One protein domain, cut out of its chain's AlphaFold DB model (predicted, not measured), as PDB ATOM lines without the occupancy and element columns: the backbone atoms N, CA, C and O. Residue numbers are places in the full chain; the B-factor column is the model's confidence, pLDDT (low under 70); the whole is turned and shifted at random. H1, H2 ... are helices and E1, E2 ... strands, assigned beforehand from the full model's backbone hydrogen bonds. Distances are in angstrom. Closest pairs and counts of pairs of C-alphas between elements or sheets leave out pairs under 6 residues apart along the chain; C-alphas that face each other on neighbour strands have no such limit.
ATOM      1  N   TYR A   5      13.983 -17.569 -31.819       88.75
ATOM      2  CA  TYR A   5      14.308 -16.178 -31.541       88.75
ATOM      3  C   TYR A   5      15.769 -15.878 -31.858       88.75
ATOM      4  O   TYR A   5      16.633 -16.752 -31.819       88.75
ATOM      5  N   GLN A   6      16.044 -14.609 -32.138       89.06
ATOM      6  CA  GLN A   6      17.381 -14.089 -32.362       89.06
ATOM      7  C   GLN A   6      17.559 -12.789 -31.583       89.06
ATOM      8  O   GLN A   6      16.809 -11.828 -31.759       89.06
ATOM      9  N   ILE A   7      18.586 -12.742 -30.737       88.94
ATOM     10  CA  ILE A   7      19.006 -11.503 -30.086       88.94
ATOM     11  C   ILE A   7      19.811 -10.681 -31.092       88.94
ATOM     12  O   ILE A   7      20.721 -11.184 -31.752       88.94
ATOM     13  N   THR A   8      19.476  -9.401 -31.200       89.94
ATOM     14  CA  THR A   8      20.169  -8.420 -32.038       89.94
ATOM     15  C   THR A   8      20.625  -7.241 -31.182       89.94
ATOM     16  O   THR A   8      20.227  -7.115 -30.026       89.94
ATOM     17  N   ALA A   9      21.430  -6.338 -31.746       83.06
ATOM     18  CA  ALA A   9      21.944  -5.175 -31.019       83.06
ATOM     19  C   ALA A   9      20.846  -4.255 -30.441       83.06
ATOM     20  O   ALA A   9      21.110  -3.529 -29.490       83.06
ATOM     21  N   MET A  10      19.632  -4.276 -31.007       88.75
ATOM     22  CA  MET A  10      18.546  -3.341 -30.672       88.75
ATOM     23  C   MET A  10      17.255  -4.039 -30.223       88.75
ATOM     24  O   MET A  10      16.192  -3.421 -30.221       88.75
ATOM     25  N   GLY A  11      17.318  -5.324 -29.870       88.81
ATOM     26  CA  GLY A  11      16.164  -6.072 -29.374       88.81
ATOM     27  C   GLY A  11      16.171  -7.539 -29.776       88.81
ATOM     28  O   GLY A  11      17.137  -8.044 -30.352       88.81
ATOM     29  N   THR A  12      15.061  -8.211 -29.499       91.38
ATOM     30  CA  THR A  12      14.874  -9.634 -29.786       91.38
ATOM     31  C   THR A  12      13.887  -9.799 -30.930       91.38
ATOM     32  O   THR A  12      12.772  -9.281 -30.879       91.38
ATOM     33  N   GLN A  13      14.298 -10.515 -31.969       92.75
ATOM     34  CA  GLN A  13      13.416 -10.948 -33.046       92.75
ATOM     35  C   GLN A  13      12.866 -12.329 -32.691       92.75
ATOM     36  O   GLN A  13      13.613 -13.172 -32.206       92.75
ATOM     37  N   ILE A  14      11.570 -12.549 -32.896       91.38
ATOM     38  CA  ILE A  14      10.879 -13.797 -32.552       91.38
ATOM     39  C   ILE A  14      10.037 -14.218 -33.750       91.38
ATOM     40  O   ILE A  14       9.420 -13.371 -34.399       91.38
ATOM     41  N   GLU A  15       9.997 -15.518 -34.014       90.56
ATOM     42  CA  GLU A  15       9.162 -16.115 -35.051       90.56
ATOM     43  C   GLU A  15       8.158 -17.085 -34.468       90.56
ATOM     44  O   GLU A  15       8.453 -17.834 -33.535       90.56
ATOM     45  N   SER A  16       6.967 -17.078 -35.050       89.06
ATOM     46  CA  SER A  16       5.892 -17.986 -34.693       89.06
ATOM     47  C   SER A  16       4.875 -18.026 -35.823       89.06
ATOM     48  O   SER A  16       4.488 -16.975 -36.335       89.06
ATOM     49  N   ASP A  17       4.365 -19.216 -36.125       88.00
ATOM     50  CA  ASP A  17       3.188 -19.394 -36.985       88.00
ATOM     51  C   ASP A  17       1.880 -19.065 -36.243       88.00
ATOM     52  O   ASP A  17       0.800 -18.999 -36.829       88.00
ATOM     53  N   ASN A  18       1.962 -18.847 -34.926       89.56
ATOM     54  CA  ASN A  18       0.835 -18.531 -34.064       89.56
ATOM     55  C   ASN A  18       1.015 -17.155 -33.410       89.56
ATOM     56  O   ASN A  18       1.819 -16.978 -32.487       89.56
ATOM     57  N   LEU A  19       0.199 -16.194 -33.845       90.81
ATOM     58  CA  LEU A  19       0.191 -14.832 -33.313       90.81
ATOM     59  C   LEU A  19      -0.161 -14.774 -31.814       90.81
ATOM     60  O   LEU A  19       0.379 -13.943 -31.088       90.81
ATOM     61  N   LYS A  20      -1.027 -15.670 -31.324       92.50
ATOM     62  CA  LYS A  20      -1.404 -15.724 -29.901       92.50
ATOM     63  C   LYS A  20      -0.204 -16.078 -29.025       92.50
ATOM     64  O   LYS A  20       0.010 -15.426 -28.011       92.50
ATOM     65  N   ALA A  21       0.609 -17.038 -29.466       91.94
ATOM     66  CA  ALA A  21       1.820 -17.436 -28.755       91.94
ATOM     67  C   ALA A  21       2.839 -16.284 -28.652       91.94
ATOM     68  O   ALA A  21       3.496 -16.139 -27.625       91.94
ATOM     69  N   LEU A  22       2.938 -15.421 -29.677       92.00
ATOM     70  CA  LEU A  22       3.782 -14.219 -29.609       92.00
ATOM     71  C   LEU A  22       3.308 -13.263 -28.512       92.00
ATOM     72  O   LEU A  22       4.128 -12.779 -27.735       92.00
ATOM     73  N   TYR A  23       2.001 -13.002 -28.431       93.75
ATOM     74  CA  TYR A  23       1.456 -12.120 -27.400       93.75
ATOM     75  C   TYR A  23       1.607 -12.694 -25.990       93.75
ATOM     76  O   TYR A  23       1.958 -11.945 -25.083       93.75
ATOM     77  N   GLU A  24       1.396 -14.000 -25.813       94.81
ATOM     78  CA  GLU A  24       1.592 -14.685 -24.527       94.81
ATOM     79  C   GLU A  24       3.038 -14.537 -24.040       94.81
ATOM     80  O   GLU A  24       3.264 -14.076 -22.925       94.81
ATOM     81  N   VAL A  25       4.021 -14.789 -24.911       93.69
ATOM     82  CA  VAL A  25       5.440 -14.610 -24.565       93.69
ATOM     83  C   VAL A  25       5.775 -13.150 -24.253       93.69
ATOM     84  O   VAL A  25       6.538 -12.883 -23.327       93.69
ATOM     85  N   CYS A  26       5.211 -12.183 -24.981       93.50
ATOM     86  CA  CYS A  26       5.445 -10.766 -24.684       93.50
ATOM     87  C   CYS A  26       4.893 -10.367 -23.308       93.50
ATOM     88  O   CYS A  26       5.533  -9.585 -22.604       93.50
ATOM     89  N   ALA A  27       3.732 -10.905 -22.924       95.00
ATOM     90  CA  ALA A  27       3.155 -10.688 -21.603       95.00
ATOM     91  C   ALA A  27       4.026 -11.317 -20.506       95.00
ATOM     92  O   ALA A  27       4.399 -10.619 -19.568       95.00
ATOM     93  N   GLU A  28       4.434 -12.581 -20.665       95.25
ATOM     94  CA  GLU A  28       5.329 -13.273 -19.721       95.25
ATOM     95  C   GLU A  28       6.645 -12.513 -19.511       95.25
ATOM     96  O   GLU A  28       7.081 -12.314 -18.377       95.25
ATOM     97  N   VAL A  29       7.263 -12.034 -20.598       93.44
ATOM     98  CA  VAL A  29       8.492 -11.233 -20.516       93.44
ATOM     99  C   VAL A  29       8.241  -9.950 -19.735       93.44
ATOM    100  O   VAL A  29       9.024  -9.620 -18.849       93.44
ATOM    101  N   GLN A  30       7.156  -9.232 -20.018       95.81
ATOM    102  CA  GLN A  30       6.862  -7.987 -19.318       95.81
ATOM    103  C   GLN A  30       6.627  -8.202 -17.813       95.81
ATOM    104  O   GLN A  30       7.182  -7.451 -17.010       95.81
ATOM    105  N   GLU A  31       5.878  -9.239 -17.431       96.88
ATOM    106  CA  GLU A  31       5.647  -9.595 -16.023       96.88
ATOM    107  C   GLU A  31       6.943 -10.002 -15.312       96.88
ATOM    108  O   GLU A  31       7.206  -9.527 -14.209       96.88
ATOM    109  N   SER A  32       7.826 -10.760 -15.973       96.38
ATOM    110  CA  SER A  32       9.128 -11.127 -15.392       96.38
ATOM    111  C   SER A  32      10.003  -9.911 -15.057       96.38
ATOM    112  O   SER A  32      10.782  -9.943 -14.108       96.38
ATOM    113  N   ILE A  33       9.856  -8.806 -15.800       95.50
ATOM    114  CA  ILE A  33      10.548  -7.550 -15.493       95.50
ATOM    115  C   ILE A  33       9.880  -6.839 -14.309       95.50
ATOM    116  O   ILE A  33      10.582  -6.295 -13.456       95.50
ATOM    117  N   PHE A  34       8.548  -6.865 -14.203       97.06
ATOM    118  CA  PHE A  34       7.841  -6.327 -13.034       97.06
ATOM    119  C   PHE A  34       8.199  -7.063 -11.737       97.06
ATOM    120  O   PHE A  34       8.364  -6.413 -10.703       97.06
ATOM    121  N   GLU A  35       8.415  -8.380 -11.787       97.12
ATOM    122  CA  GLU A  35       8.899  -9.177 -10.647       97.12
ATOM    123  C   GLU A  35      10.263  -8.696 -10.112       97.12
ATOM    124  O   GLU A  35      10.583  -8.906  -8.942       97.12
ATOM    125  N   MET A  36      11.042  -7.968 -10.920       96.44
ATOM    126  CA  MET A  36      12.296  -7.329 -10.496       96.44
ATOM    127  C   MET A  36      12.087  -6.016  -9.715       96.44
ATOM    128  O   MET A  36      13.060  -5.352  -9.356       96.44
ATOM    129  N   GLY A  37      10.838  -5.619  -9.449       96.31
ATOM    130  CA  GLY A  37      10.490  -4.461  -8.620       96.31
ATOM    131  C   GLY A  37      10.483  -3.118  -9.353       96.31
ATOM    132  O   GLY A  37      10.451  -2.068  -8.707       96.31
ATOM    133  N   VAL A  38      10.516  -3.112 -10.690       96.62
ATOM    134  CA  VAL A  38      10.397  -1.862 -11.455       96.62
ATOM    135  C   VAL A  38       8.932  -1.417 -11.537       96.62
ATOM    136  O   VAL A  38       8.049  -2.241 -11.747       96.62
ATOM    137  N   PRO A  39       8.629  -0.113 -11.427       95.38
ATOM    138  CA  PRO A  39       7.244   0.366 -11.403       95.38
ATOM    139  C   PRO A  39       6.619   0.516 -12.799       95.38
ATOM    140  O   PRO A  39       5.421   0.766 -12.919       95.38
ATOM    141  N   ARG A  40       7.423   0.442 -13.868       97.25
ATOM    142  CA  ARG A  40       6.971   0.644 -15.247       97.25
ATOM    143  C   ARG A  40       7.885  -0.072 -16.233       97.25
ATOM    144  O   ARG A  40       9.099   0.107 -16.185       97.25
ATOM    145  N   VAL A  41       7.279  -0.764 -17.192       96.56
ATOM    146  CA  VAL A  41       7.949  -1.344 -18.362       96.56
ATOM    147  C   VAL A  41       7.391  -0.691 -19.625       96.56
ATOM    148  O   VAL A  41       6.193  -0.419 -19.717       96.56
ATOM    149  N   TYR A  42       8.262  -0.384 -20.585       94.81
ATOM    150  CA  TYR A  42       7.873   0.103 -21.906       94.81
ATOM    151  C   TYR A  42       8.329  -0.899 -22.962       94.81
ATOM    152  O   TYR A  42       9.526  -1.090 -23.164       94.81
ATOM    153  N   THR A  43       7.362  -1.515 -23.635       92.94
ATOM    154  CA  THR A  43       7.598  -2.561 -24.629       92.94
ATOM    155  C   THR A  43       7.186  -2.049 -26.004       92.94
ATOM    156  O   THR A  43       6.074  -1.551 -26.179       92.94
ATOM    157  N   VAL A  44       8.070  -2.181 -26.996       94.06
ATOM    158  CA  VAL A  44       7.768  -1.869 -28.401       94.06
ATOM    159  C   VAL A  44       7.708  -3.171 -29.182       94.06
ATOM    160  O   VAL A  44       8.714  -3.860 -29.321       94.06
ATOM    161  N   LEU A  45       6.534  -3.485 -29.726       92.56
ATOM    162  CA  LEU A  45       6.324  -4.655 -30.572       92.56
ATOM    163  C   LEU A  45       6.110  -4.217 -32.016       92.56
ATOM    164  O   LEU A  45       5.244  -3.394 -32.312       92.56
ATOM    165  N   LYS A  46       6.900  -4.788 -32.927       92.75
ATOM    166  CA  LYS A  46       6.720  -4.647 -34.373       92.75
ATOM    167  C   LYS A  46       6.452  -6.027 -34.951       92.75
ATOM    168  O   LYS A  46       7.325  -6.886 -34.896       92.75
ATOM    169  N   ILE A  47       5.258  -6.216 -35.503       92.00
ATOM    170  CA  ILE A  47       4.800  -7.510 -36.012       92.00
ATOM    171  C   ILE A  47       4.630  -7.410 -37.526       92.00
ATOM    172  O   ILE A  47       3.917  -6.542 -38.024       92.00
ATOM    173  N   ASP A  48       5.302  -8.303 -38.247       91.06
ATOM    174  CA  ASP A  48       5.140  -8.507 -39.689       91.06
ATOM    175  C   ASP A  48       4.331  -9.796 -39.911       91.06
ATOM    176  O   ASP A  48       4.909 -10.852 -40.172       91.06
ATOM    177  N   ASP A  49       3.004  -9.699 -39.742       90.44
ATOM    178  CA  ASP A  49       2.025 -10.761 -40.036       90.44
ATOM    179  C   ASP A  49       1.557 -10.610 -41.488       90.44
ATOM    180  O   ASP A  49       0.771  -9.718 -41.823       90.44
ATOM    181  N   ARG A  50       2.063 -11.475 -42.369       88.94
ATOM    182  CA  ARG A  50       1.584 -11.571 -43.748       88.94
ATOM    183  C   ARG A  50       0.996 -12.943 -44.004       88.94
ATOM    184  O   ARG A  50       1.664 -13.944 -43.789       88.94
ATOM    185  N   ARG A  51      -0.207 -12.961 -44.575       89.25
ATOM    186  CA  ARG A  51      -0.981 -14.186 -44.836       89.25
ATOM    187  C   ARG A  51      -1.000 -14.613 -46.299       89.25
ATOM    188  O   ARG A  51      -1.534 -15.660 -46.628       89.25
ATOM    189  N   ASP A  52      -0.429 -13.803 -47.183       89.94
ATOM    190  CA  ASP A  52      -0.329 -14.071 -48.621       89.94
ATOM    191  C   ASP A  52       0.935 -14.865 -49.002       89.94
ATOM    192  O   ASP A  52       1.124 -15.190 -50.172       89.94
ATOM    193  N   LYS A  53       1.833 -15.145 -48.046       80.50
ATOM    194  CA  LYS A  53       3.020 -15.990 -48.249       80.50
ATOM    195  C   LYS A  53       3.256 -16.877 -47.036       80.50
ATOM    196  O   LYS A  53       3.285 -16.372 -45.920       80.50
ATOM    197  N   GLU A  54       3.484 -18.154 -47.296       81.31
ATOM    198  CA  GLU A  54       3.849 -19.159 -46.296       81.31
ATOM    199  C   GLU A  54       5.361 -19.169 -46.040       81.31
ATOM    200  O   GLU A  54       6.111 -18.537 -46.790       81.31
ATOM    201  N   ASN A  55       5.783 -19.894 -44.993       72.12
ATOM    202  CA  ASN A  55       7.182 -20.179 -44.653       72.12
ATOM    203  C   ASN A  55       8.059 -18.928 -44.751       72.12
ATOM    204  O   ASN A  55       8.878 -18.788 -45.651       72.12
ATOM    205  N   ARG A  56       7.798 -17.944 -43.889       77.69
ATOM    206  CA  ARG A  56       8.543 -16.681 -43.862       77.69
ATOM    207  C   ARG A  56       9.351 -16.598 -42.583       77.69
ATOM    208  O   ARG A  56       8.929 -15.924 -41.648       77.69
ATOM    209  N   THR A  57      10.514 -17.233 -42.599       85.94
ATOM    210  CA  THR A  57      11.482 -17.172 -41.498       85.94
ATOM    211  C   THR A  57      12.335 -15.891 -41.525       85.94
ATOM    212  O   THR A  57      12.413 -15.187 -42.542       85.94
ATOM    213  N   LEU A  58      13.029 -15.585 -40.425       85.94
ATOM    214  CA  LEU A  58      13.899 -14.418 -40.268       85.94
ATOM    215  C   LEU A  58      15.057 -14.564 -41.247       85.94
ATOM    216  O   LEU A  58      15.421 -13.609 -41.938       85.94
ATOM    217  N   GLU A  59      15.581 -15.783 -41.363       86.62
ATOM    218  CA  GLU A  59      16.633 -16.134 -42.306       86.62
ATOM    219  C   GLU A  59      16.204 -15.883 -43.754       86.62
ATOM    220  O   GLU A  59      16.943 -15.256 -44.519       86.62
ATOM    221  N   GLU A  60      14.993 -16.292 -44.139       85.19
ATOM    222  CA  GLU A  60      14.474 -16.053 -45.487       85.19
ATOM    223  C   GLU A  60      14.254 -14.570 -45.777       85.19
ATOM    224  O   GLU A  60      14.533 -14.111 -46.893       85.19
ATOM    225  N   LYS A  61      13.814 -13.790 -44.782       84.62
ATOM    226  CA  LYS A  61      13.698 -12.330 -44.916       84.62
ATOM    227  C   LYS A  61      15.062 -11.698 -45.197       84.62
ATOM    228  O   LYS A  61      15.173 -10.901 -46.130       84.62
ATOM    229  N   VAL A  62      16.107 -12.093 -44.465       87.12
ATOM    230  CA  VAL A  62      17.481 -11.606 -44.688       87.12
ATOM    231  C   VAL A  62      18.019 -12.060 -46.048       87.12
ATOM    232  O   VAL A  62      18.581 -11.251 -46.791       87.12
ATOM    233  N   LYS A  63      17.823 -13.331 -46.414       89.56
ATOM    234  CA  LYS A  63      18.267 -13.899 -47.697       89.56
ATOM    235  C   LYS A  63      17.620 -13.195 -48.891       89.56
ATOM    236  O   LYS A  63      18.307 -12.866 -49.853       89.56
ATOM    237  N   SER A  64      16.318 -12.917 -48.816       86.38
ATOM    238  CA  SER A  64      15.570 -12.197 -49.855       86.38
ATOM    239  C   SER A  64      16.147 -10.805 -50.132       86.38
ATOM    240  O   SER A  64      16.238 -10.404 -51.291       86.38
ATOM    241  N   VAL A  65      16.577 -10.087 -49.086       90.44
ATOM    242  CA  VAL A  65      17.240  -8.781 -49.236       90.44
ATOM    243  C   VAL A  65      18.610  -8.946 -49.885       90.44
ATOM    244  O   VAL A  65      18.872  -8.291 -50.888       90.44
ATOM    245  N   LYS A  66      19.452  -9.853 -49.372       89.94
ATOM    246  CA  LYS A  66      20.805 -10.089 -49.908       89.94
ATOM    247  C   LYS A  66      20.808 -10.471 -51.389       89.94
ATOM    248  O   LYS A  66      21.684 -10.036 -52.114       89.94
ATOM    249  N   ASN A  67      19.819 -11.241 -51.843       91.56
ATOM    250  CA  ASN A  67      19.703 -11.645 -53.248       91.56
ATOM    251  C   ASN A  67      19.311 -10.500 -54.202       91.56
ATOM    252  O   ASN A  67      19.351 -10.686 -55.415       91.56
ATOM    253  N   ARG A  68      18.850  -9.359 -53.676       85.94
ATOM    254  CA  ARG A  68      18.447  -8.177 -54.455       85.94
ATOM    255  C   ARG A  68      19.478  -7.046 -54.394       85.94
ATOM    256  O   ARG A  68      19.191  -5.966 -54.906       85.94
TER     257      ARG A  68
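This is residues 5 to 68 of the 69 residues of the protein "MTH1187 family thiamine-binding protein" of Methanobrevibacter sp (UniProt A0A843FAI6). A small two-stranded hairpin, E1 and E2, leads into one long helix, H1; from the far end of H1 an extended stretch with no named element runs back beside it, past the hairpin, to a short helix, H2. The assembly is loosely formed: residues 34 to 39 stick out at one end and residues 59 to 68, most of H2 among them, at the other. The printed part has 64 residues, with two named strands and two named helices in the order E1, E2, H1, H2; the sheet is E1 - E2, antiparallel, and the class is mixed, helices and strands. The whole is loose, with a radius of gyration of the C-alphas of 14.6 A, and only just elongated, spanning 46 by 26 by 14 A.

E1, residues 5 to 8, and E2, residues 11 to 15, form an antiparallel hairpin, 156 degrees between their directions. N 6 and O 13 are 2.8 A apart, as are N 13 and O 6, both within hydrogen-bond range. The closest C-alphas of E2 and H1, residues 19 to 34, are those of Ile 14 and Leu 22, 7.7 A apart. Those of E2 and H2, residues 58 to 66, are of Glu 15 and Leu 58, 7.2 A apart. E1 is apart from both helices, and H1 and H2 are apart. In H1 and H2 every O i to N i+4 pair is within hydrogen-bond range.

E1 begins at C-alpha 5 (14.308, -16.178, -31.541) and is 9.7 A long; E2 is 13.5 A. H1 measures 23.3 A. H2, 12.6 A, ends at C-alpha 66 (20.805, -10.089, -49.908).

The C-alphas farthest apart, of Gly 37 and Arg 68, are 46.7 A apart. The printed part has no cut. The link from H1 to H2 is long, 23 residues; the other two are tight. No printed residue is under 70 in pLDDT.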